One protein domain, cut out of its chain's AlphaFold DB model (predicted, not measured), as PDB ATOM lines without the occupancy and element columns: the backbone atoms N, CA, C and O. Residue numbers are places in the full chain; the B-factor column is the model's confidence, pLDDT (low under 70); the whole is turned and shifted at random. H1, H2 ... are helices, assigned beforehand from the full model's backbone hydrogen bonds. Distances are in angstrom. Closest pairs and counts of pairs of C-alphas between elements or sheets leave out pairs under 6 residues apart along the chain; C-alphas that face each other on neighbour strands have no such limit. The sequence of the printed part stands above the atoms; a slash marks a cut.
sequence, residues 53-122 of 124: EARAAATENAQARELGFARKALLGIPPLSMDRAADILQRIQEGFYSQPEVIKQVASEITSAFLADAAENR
ATOM      1  N   GLU A  53      34.252 -75.462 228.019       82.81
ATOM      2  CA  GLU A  53      34.133 -76.823 228.555       82.81
ATOM      3  C   GLU A  53      32.710 -77.369 228.421       82.81
ATOM      4  O   GLU A  53      32.530 -78.520 228.030       82.81
ATOM      5  N   ALA A  54      31.689 -76.549 228.680       79.88
ATOM      6  CA  ALA A  54      30.297 -76.971 228.541       79.88
ATOM      7  C   ALA A  54      29.940 -77.304 227.081       79.88
ATOM      8  O   ALA A  54      29.211 -78.264 226.826       79.88
ATOM      9  N   ARG A  55      30.503 -76.575 226.106       81.38
ATOM     10  CA  ARG A  55      30.367 -76.916 224.679       81.38
ATOM     11  C   ARG A  55      31.071 -78.225 224.326       81.38
ATOM     12  O   ARG A  55      30.469 -79.056 223.651       81.38
ATOM     13  N   ALA A  56      32.295 -78.434 224.808       83.62
ATOM     14  CA  ALA A  56      33.030 -79.679 224.579       83.62
ATOM     15  C   ALA A  56      32.293 -80.895 225.176       83.62
ATOM     16  O   ALA A  56      32.062 -81.888 224.483       83.62
ATOM     17  N   ALA A  57      31.806 -80.777 226.413       80.81
ATOM     18  CA  ALA A  57      31.023 -81.822 227.068       80.81
ATOM     19  C   ALA A  57      29.706 -82.117 226.330       80.81
ATOM     20  O   ALA A  57      29.282 -83.269 226.243       80.81
ATOM     21  N   ALA A  58      29.044 -81.102 225.765       81.38
ATOM     22  CA  ALA A  58      27.843 -81.309 224.958       81.38
ATOM     23  C   ALA A  58      28.141 -82.107 223.677       81.38
ATOM     24  O   ALA A  58      27.373 -83.004 223.327       81.38
ATOM     25  N   THR A  59      29.265 -81.829 223.008       84.88
ATOM     26  CA  THR A  59      29.670 -82.571 221.802       84.88
ATOM     27  C   THR A  59      30.033 -84.025 222.097       84.88
ATOM     28  O   THR A  59      29.591 -84.918 221.377       84.88
ATOM     29  N   GLU A  60      30.751 -84.286 223.189       82.50
ATOM     30  CA  GLU A  60      31.109 -85.647 223.605       82.50
ATOM     31  C   GLU A  60      29.863 -86.461 223.986       82.50
ATOM     32  O   GLU A  60      29.687 -87.601 223.552       82.50
ATOM     33  N   ASN A  61      28.923 -85.846 224.712       82.38
ATOM     34  CA  ASN A  61      27.644 -86.472 225.036       82.38
ATOM     35  C   ASN A  61      26.796 -86.767 223.791       82.38
ATOM     36  O   ASN A  61      26.118 -87.795 223.745       82.38
ATOM     37  N   ALA A  62      26.814 -85.888 222.785       81.94
ATOM     38  CA  ALA A  62      26.115 -86.128 221.526       81.94
ATOM     39  C   ALA A  62      26.688 -87.355 220.795       81.94
ATOM     40  O   ALA A  62      25.928 -88.247 220.417       81.94
ATOM     41  N   GLN A  63      28.017 -87.459 220.703       84.38
ATOM     42  CA  GLN A  63      28.696 -88.613 220.103       84.38
ATOM     43  C   GLN A  63      28.418 -89.915 220.869       84.38
ATOM     44  O   GLN A  63      28.138 -90.952 220.268       84.38
ATOM     45  N   ALA A  64      28.431 -89.873 222.204       80.75
ATOM     46  CA  ALA A  64      28.123 -91.038 223.033       80.75
ATOM     47  C   ALA A  64      26.680 -91.535 222.829       80.75
ATOM     48  O   ALA A  64      26.436 -92.744 222.781       80.75
ATOM     49  N   ARG A  65      25.720 -90.614 222.669       81.44
ATOM     50  CA  ARG A  65      24.320 -90.948 222.360       81.44
ATOM     51  C   ARG A  65      24.180 -91.581 220.981       81.44
ATOM     52  O   ARG A  65      23.488 -92.589 220.860       81.44
ATOM     53  N   GLU A  66      24.857 -91.036 219.975       82.06
ATOM     54  CA  GLU A  66      24.850 -91.565 218.607       82.06
ATOM     55  C   GLU A  66      25.426 -92.989 218.547       82.06
ATOM     56  O   GLU A  66      24.804 -93.897 217.996       82.06
ATOM     57  N   LEU A  67      26.554 -93.230 219.223       79.31
ATOM     58  CA  LEU A  67      27.139 -94.569 219.346       79.31
ATOM     59  C   LEU A  67      26.215 -95.548 220.083       79.31
ATOM     60  O   LEU A  67      26.111 -96.717 219.703       79.31
ATOM     61  N   GLY A  68      25.532 -95.086 221.132       82.81
ATOM     62  CA  GLY A  68      24.543 -95.884 221.857       82.81
ATOM     63  C   GLY A  68      23.344 -96.264 220.987       82.81
ATOM     64  O   GLY A  68      22.893 -97.412 221.028       82.81
ATOM     65  N   PHE A  69      22.860 -95.330 220.168       82.38
ATOM     66  CA  PHE A  69      21.790 -95.566 219.204       82.38
ATOM     67  C   PHE A  69      22.208 -96.588 218.138       82.38
ATOM     68  O   PHE A  69      21.513 -97.585 217.947       82.38
ATOM     69  N   ALA A  70      23.384 -96.417 217.527       75.88
ATOM     70  CA  ALA A  70      23.903 -97.341 216.517       75.88
ATOM     71  C   ALA A  70      24.077 -98.771 217.061       75.88
ATOM     72  O   ALA A  70      23.706 -99.743 216.402       75.88
ATOM     73  N   ARG A  71      24.576 -98.927 218.297       77.25
ATOM     74  CA  ARG A  71      24.686-100.247 218.945       77.25
ATOM     75  C   ARG A  71      23.326-100.891 219.195       77.25
ATOM     76  O   ARG A  71      23.183-102.087 218.970       77.25
ATOM     77  N   LYS A  72      22.326-100.122 219.636       77.38
ATOM     78  CA  LYS A  72      20.957-100.636 219.811       77.38
ATOM     79  C   LYS A  72      20.335-101.059 218.483       77.38
ATOM     80  O   LYS A  72      19.712-102.113 218.435       77.38
ATOM     81  N   ALA A  73      20.558-100.293 217.416       74.81
ATOM     82  CA  ALA A  73      20.104-100.656 216.078       74.81
ATOM     83  C   ALA A  73      20.720-101.987 215.614       74.81
ATOM     84  O   ALA A  73      20.007-102.844 215.106       74.81
ATOM     85  N   LEU A  74      22.015-102.208 215.873       72.25
ATOM     86  CA  LEU A  74      22.683-103.477 215.561       72.25
ATOM     87  C   LEU A  74      22.152-104.660 216.382       72.25
ATOM     88  O   LEU A  74      22.041-105.758 215.849       72.25
ATOM     89  N   LEU A  75      21.804-104.448 217.654       71.00
ATOM     90  CA  LEU A  75      21.205-105.487 218.503       71.00
ATOM     91  C   LEU A  75      19.761-105.829 218.105       71.00
ATOM     92  O   LEU A  75      19.300-106.931 218.391       71.00
ATOM     93  N   GLY A  76      19.049-104.895 217.470       66.00
ATOM     94  CA  GLY A  76      17.691-105.108 216.964       66.00
ATOM     95  C   GLY A  76      17.638-105.913 215.664       66.00
ATOM     96  O   GLY A  76      16.580-106.440 215.323       66.00
ATOM     97  N   ILE A  77      18.759-106.039 214.947       69.62
ATOM     98  CA  ILE A  77      18.843-106.862 213.741       69.62
ATOM     99  C   ILE A  77      19.065-108.314 214.184       69.62
ATOM    100  O   ILE A  77      20.105-108.617 214.774       69.62
ATOM    101  N   PRO A  78      18.126-109.239 213.906       68.94
ATOM    102  CA  PRO A  78      18.335-110.645 214.212       68.94
ATOM    103  C   PRO A  78      19.592-111.130 213.480       68.94
ATOM    104  O   PRO A  78      19.719-110.856 212.282       68.94
ATOM    105  N   PRO A  79      20.508-111.862 214.137       68.12
ATOM    106  CA  PRO A  79      21.669-112.401 213.450       68.12
ATOM    107  C   PRO A  79      21.196-113.309 212.310       68.12
ATOM    108  O   PRO A  79      20.475-114.287 212.524       68.12
ATOM    109  N   LEU A  80      21.570-112.961 211.078       71.88
ATOM    110  CA  LEU A  80      21.359-113.814 209.914       71.88
ATOM    111  C   LEU A  80      22.316-115.000 210.033       71.88
ATOM    112  O   LEU A  80      23.517-114.861 209.809       71.88
ATOM    113  N   SER A  81      21.790-116.165 210.419       82.94
ATOM    114  CA  SER A  81      22.539-117.410 210.283       82.94
ATOM    115  C   SER A  81      22.772-117.705 208.800       82.94
ATOM    116  O   SER A  81      21.953-117.349 207.946       82.94
ATOM    117  N   MET A  82      23.887-118.370 208.490       83.75
ATOM    118  CA  MET A  82      24.183-118.806 207.119       83.75
ATOM    119  C   MET A  82      23.069-119.703 206.566       83.75
ATOM    120  O   MET A  82      22.693-119.556 205.407       83.75
ATOM    121  N   ASP A  83      22.466-120.534 207.418       84.44
ATOM    122  CA  ASP A  83      21.332-121.392 207.056       84.44
ATOM    123  C   ASP A  83      20.114-120.569 206.619       84.44
ATOM    124  O   ASP A  83      19.512-120.828 205.580       84.44
ATOM    125  N   ARG A  84      19.791-119.499 207.357       85.69
ATOM    126  CA  ARG A  84      18.671-118.618 207.008       85.69
ATOM    127  C   ARG A  84      18.932-117.866 205.706       85.69
ATOM    128  O   ARG A  84      18.005-117.653 204.929       85.69
ATOM    129  N   ALA A  85      20.175-117.450 205.467       88.56
ATOM    130  CA  ALA A  85      20.555-116.806 204.215       88.56
ATOM    131  C   ALA A  85      20.433-117.770 203.021       88.56
ATOM    132  O   ALA A  85      19.923-117.370 201.974       88.56
ATOM    133  N   ALA A  86      20.841-119.032 203.190       90.81
ATOM    134  CA  ALA A  86      20.703-120.069 202.171       90.81
ATOM    135  C   ALA A  86      19.228-120.356 201.839       90.81
ATOM    136  O   ALA A  86      18.856-120.339 200.666       90.81
ATOM    137  N   ASP A  87      18.376-120.502 202.857       91.44
ATOM    138  CA  ASP A  87      16.930-120.699 202.685       91.44
ATOM    139  C   ASP A  87      16.269-119.538 201.929       91.44
ATOM    140  O   ASP A  87      15.441-119.744 201.039       91.44
ATOM    141  N   ILE A  88      16.626-118.294 202.270       90.88
ATOM    142  CA  ILE A  88      16.107-117.105 201.577       90.88
ATOM    143  C   ILE A  88      16.544-117.118 200.111       90.88
ATOM    144  O   ILE A  88      15.732-116.852 199.225       90.88
ATOM    145  N   LEU A  89      17.809-117.444 199.844       94.12
ATOM    146  CA  LEU A  89      18.357-117.480 198.493       94.12
ATOM    147  C   LEU A  89      17.664-118.542 197.633       94.12
ATOM    148  O   LEU A  89      17.306-118.256 196.491       94.12
ATOM    149  N   GLN A  90      17.391-119.721 198.195       95.69
ATOM    150  CA  GLN A  90      16.615-120.761 197.522       95.69
ATOM    151  C   GLN A  90      15.207-120.265 197.160       95.69
ATOM    152  O   GLN A  90      14.793-120.358 196.006       95.69
ATOM    153  N   ARG A  91      14.492-119.642 198.106       94.56
ATOM    154  CA  ARG A  91      13.145-119.091 197.857       94.56
ATOM    155  C   ARG A  91      13.133-118.002 196.784       94.56
ATOM    156  O   ARG A  91      12.166-117.886 196.033       94.56
ATOM    157  N   ILE A  92      14.195-117.199 196.695       94.25
ATOM    158  CA  ILE A  92      14.357-116.209 195.620       94.25
ATOM    159  C   ILE A  92      14.494-116.910 194.266       94.25
ATOM    160  O   ILE A  92      13.805-116.529 193.323       94.25
ATOM    161  N   GLN A  93      15.341-117.937 194.170       95.69
ATOM    162  CA  GLN A  93      15.541-118.698 192.931       95.69
ATOM    163  C   GLN A  93      14.265-119.415 192.471       95.69
ATOM    164  O   GLN A  93      13.990-119.471 191.276       95.69
ATOM    165  N   GLU A  94      13.458-119.902 193.411       96.25
ATOM    166  CA  GLU A  94      12.151-120.520 193.152       96.25
ATOM    167  C   GLU A  94      11.060-119.501 192.763       96.25
ATOM    168  O   GLU A  94       9.933-119.878 192.445       96.25
ATOM    169  N   GLY A  95      11.365-118.198 192.787       94.25
ATOM    170  CA  GLY A  95      10.413-117.140 192.453       94.25
ATOM    171  C   GLY A  95       9.319-116.936 193.505       94.25
ATOM    172  O   GLY A  95       8.304-116.305 193.213       94.25
ATOM    173  N   PHE A  96       9.507-117.432 194.734       95.31
ATOM    174  CA  PHE A  96       8.528-117.326 195.823       95.31
ATOM    175  C   PHE A  96       8.098-115.872 196.071       95.31
ATOM    176  O   PHE A  96       6.911-115.569 196.156       95.31
ATOM    177  N   TYR A  97       9.058-114.947 196.097       93.00
ATOM    178  CA  TYR A  97       8.799-113.520 196.323       93.00
ATOM    179  C   TYR A  97       8.197-112.789 195.115       93.00
ATOM    180  O   TYR A  97       7.761-111.648 195.246       93.00
ATOM    181  N   SER A  98       8.152-113.428 193.944       95.31
ATOM    182  CA  SER A  98       7.486-112.890 192.753       95.31
ATOM    183  C   SER A  98       6.002-113.261 192.692       95.31
ATOM    184  O   SER A  98       5.279-112.745 191.843       95.31
ATOM    185  N   GLN A  99       5.531-114.148 193.575       96.88
ATOM    186  CA  GLN A  99       4.128-114.542 193.618       96.88
ATOM    187  C   GLN A  99       3.255-113.361 194.078       96.88
ATOM    188  O   GLN A  99       3.570-112.713 195.080       96.88
ATOM    189  N   PRO A 100       2.125-113.083 193.401       95.94
ATOM    190  CA  PRO A 100       1.300-111.910 193.691       95.94
ATOM    191  C   PRO A 100       0.732-111.916 195.114       95.94
ATOM    192  O   PRO A 100       0.597-110.857 195.720       95.94
ATOM    193  N   GLU A 101       0.433-113.091 195.668       96.06
ATOM    194  CA  GLU A 101      -0.078-113.211 197.036       96.06
ATOM    195  C   GLU A 101       0.979-112.839 198.083       96.06
ATOM    196  O   GLU A 101       0.684-112.098 199.021       96.06
ATOM    197  N   VAL A 102       2.234-113.247 197.869       95.06
ATOM    198  CA  VAL A 102       3.359-112.876 198.742       95.06
ATOM    199  C   VAL A 102       3.607-111.368 198.680       95.06
ATOM    200  O   VAL A 102       3.779-110.727 199.712       95.06
ATOM    201  N   ILE A 103       3.547-110.773 197.486       94.69
ATOM    202  CA  ILE A 103       3.706-109.322 197.307       94.69
ATOM    203  C   ILE A 103       2.622-108.548 198.068       94.69
ATOM    204  O   ILE A 103       2.935-107.588 198.773       94.69
ATOM    205  N   LYS A 104       1.352-108.965 197.966       96.00
ATOM    206  CA  LYS A 104       0.243-108.333 198.702       96.00
ATOM    207  C   LYS A 104       0.438-108.434 200.210       96.00
ATOM    208  O   LYS A 104       0.220-107.448 200.910       96.00
ATOM    209  N   GLN A 105       0.857-109.599 200.701       95.25
ATOM    210  CA  GLN A 105       1.111-109.801 202.124       95.25
ATOM    211  C   GLN A 105       2.217-108.867 202.627       95.25
ATOM    212  O   GLN A 105       2.010-108.150 203.603       95.25
ATOM    213  N   VAL A 106       3.349-108.807 201.922       93.44
ATOM    214  CA  VAL A 106       4.468-107.926 202.282       93.44
ATOM    215  C   VAL A 106       4.041-106.457 202.257       93.44
ATOM    216  O   VAL A 106       4.333-105.716 203.193       93.44
ATOM    217  N   ALA A 107       3.301-106.027 201.232       93.31
ATOM    218  CA  ALA A 107       2.776-104.665 201.164       93.31
ATOM    219  C   ALA A 107       1.849-104.348 202.353       93.31
ATOM    220  O   ALA A 107       1.967-103.284 202.963       93.31
ATOM    221  N   SER A 108       0.970-105.284 202.724       94.56
ATOM    222  CA  SER A 108       0.089-105.147 203.887       94.56
ATOM    223  C   SER A 108       0.884-105.001 205.185       94.56
ATOM    224  O   SER A 108       0.626-104.079 205.956       94.56
ATOM    225  N   GLU A 109       1.881-105.855 205.420       93.12
ATOM    226  CA  GLU A 109       2.719-105.788 206.623       93.12
ATOM    227  C   GLU A 109       3.477-104.456 206.710       93.12
ATOM    228  O   GLU A 109       3.440-103.798 207.750       93.12
ATOM    229  N   ILE A 110       4.060-103.988 205.601       93.19
ATOM    230  CA  ILE A 110       4.749-102.691 205.543       93.19
ATOM    231  C   ILE A 110       3.784-101.555 205.888       93.19
ATOM    232  O   ILE A 110       4.078-100.744 206.764       93.19
ATOM    233  N   THR A 111       2.617-101.498 205.239       94.25
ATOM    234  CA  THR A 111       1.634-100.439 205.524       94.25
ATOM    235  C   THR A 111       1.173-100.458 206.980       94.25
ATOM    236  O   THR A 111       1.060 -99.400 207.593       94.25
ATOM    237  N   SER A 112       0.978-101.645 207.564       92.75
ATOM    238  CA  SER A 112       0.599-101.782 208.971       92.75
ATOM    239  C   SER A 112       1.689-101.297 209.929       92.75
ATOM    240  O   SER A 112       1.377-100.588 210.882       92.75
ATOM    241  N   ALA A 113       2.962-101.596 209.646       88.12
ATOM    242  CA  ALA A 113       4.087-101.160 210.465       88.12
ATOM    243  C   ALA A 113       4.241 -99.632 210.450       88.12
ATOM    244  O   ALA A 113       4.393 -99.019 211.502       88.12
ATOM    245  N   PHE A 114       4.117 -99.003 209.275       89.75
ATOM    246  CA  PHE A 114       4.156 -97.541 209.156       89.75
ATOM    247  C   PHE A 114       2.989 -96.857 209.873       89.75
ATOM    248  O   PHE A 114       3.171 -95.806 210.483       89.75
ATOM    249  N   LEU A 115       1.786 -97.434 209.803       89.69
ATOM    250  CA  LEU A 115       0.623 -96.897 210.510       89.69
ATOM    251  C   LEU A 115       0.767 -97.025 212.031       89.69
ATOM    252  O   LEU A 115       0.382 -96.101 212.744       89.69
ATOM    253  N   ALA A 116       1.331 -98.133 212.518       86.06
ATOM    254  CA  ALA A 116       1.601 -98.333 213.939       86.06
ATOM    255  C   ALA A 116       2.635 -97.324 214.467       86.06
ATOM    256  O   ALA A 116       2.376 -96.655 215.463       86.06
ATOM    257  N   ASP A 117       3.742 -97.133 213.747       83.75
ATOM    258  CA  ASP A 117       4.786 -96.162 214.104       83.75
ATOM    259  C   ASP A 117       4.260 -94.710 214.076       83.75
ATOM    260  O   ASP A 117       4.548 -93.894 214.951       83.75
ATOM    261  N   ALA A 118       3.394 -94.375 213.113       78.94
ATOM    262  CA  ALA A 118       2.749 -93.063 213.052       78.94
ATOM    263  C   ALA A 118       1.748 -92.813 214.199       78.94
ATOM    264  O   ALA A 118       1.516 -91.657 214.562       78.94
ATOM    265  N   ALA A 119       1.132 -93.867 214.742       75.69
ATOM    266  CA  ALA A 119       0.235 -93.770 215.889       75.69
ATOM    267  C   ALA A 119       1.018 -93.591 217.200       75.69
ATOM    268  O   ALA A 119       0.681 -92.707 217.984       75.69
ATOM    269  N   GLU A 120       2.098 -94.352 217.391       76.62
ATOM    270  CA  GLU A 120       2.960 -94.271 218.579       76.62
ATOM    271  C   GLU A 120       3.621 -92.886 218.711       76.62
ATOM    272  O   GLU A 120       3.640 -92.298 219.789       76.62
ATOM    273  N   ASN A 121       4.045 -92.286 217.593       69.69
ATOM    274  CA  ASN A 121       4.631 -90.939 217.571       69.69
ATOM    275  C   ASN A 121       3.620 -89.783 217.739       69.69
ATOM    276  O   ASN A 121       4.034 -88.628 217.817       69.69
ATOM    277  N   ARG A 122       2.303 -90.045 217.759       64.44
ATOM    278  CA  ARG A 122       1.273 -89.024 218.057       64.44
ATOM    279  C   ARG A 122       0.878 -88.964 219.531       64.44
ATOM    280  O   ARG A 122       0.262 -87.978 219.931       64.44
TER     281      ARG A 122
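What this domain is: This is residues 53 to 122 of the 124 residues of an uncharacterized protein of Bacteroidetes bacterium (UniProt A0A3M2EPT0). Three helices make an open, flat hook: the long H1 leads to the short H2 at the far end, and the long H3 folds back beyond it, with no two helices touching. The printed part has 70 residues, with three named helices in the order H1, H2, H3 and no named strand; the class is all helix. The whole is extended, with a radius of gyration of the C-alphas of 19.7 A and spans of 60 by 35 by 13 A.

Where its parts are: H1, residues 53 to 76, begins with C-alpha 53 at (34.133, -76.823, 228.555) and is 34.7 A long. H2, residues 82 to 93, is 16.6 A long. H3, residues 100 to 122, is 33.4 A long and ends with C-alpha 122 at (1.273, -89.024, 218.057).

How they stand to each other: H1 and H2 are apart, joined by a tight link of 5 residues. H2 and H3 are apart, joined by a short link of 6 residues. H1 and H3 are apart. Every O i to N i+4 pair is within hydrogen-bond range in H1 and H2, and 18 of 19 in H3.

The domain as a whole: The two C-alphas farthest apart, those of Glu 53 and Glu 94, are 60.4 A apart. The printed part has no cut. Its mean pLDDT is 85.2, with residues 76 to 79 and 121 to 122 under 70.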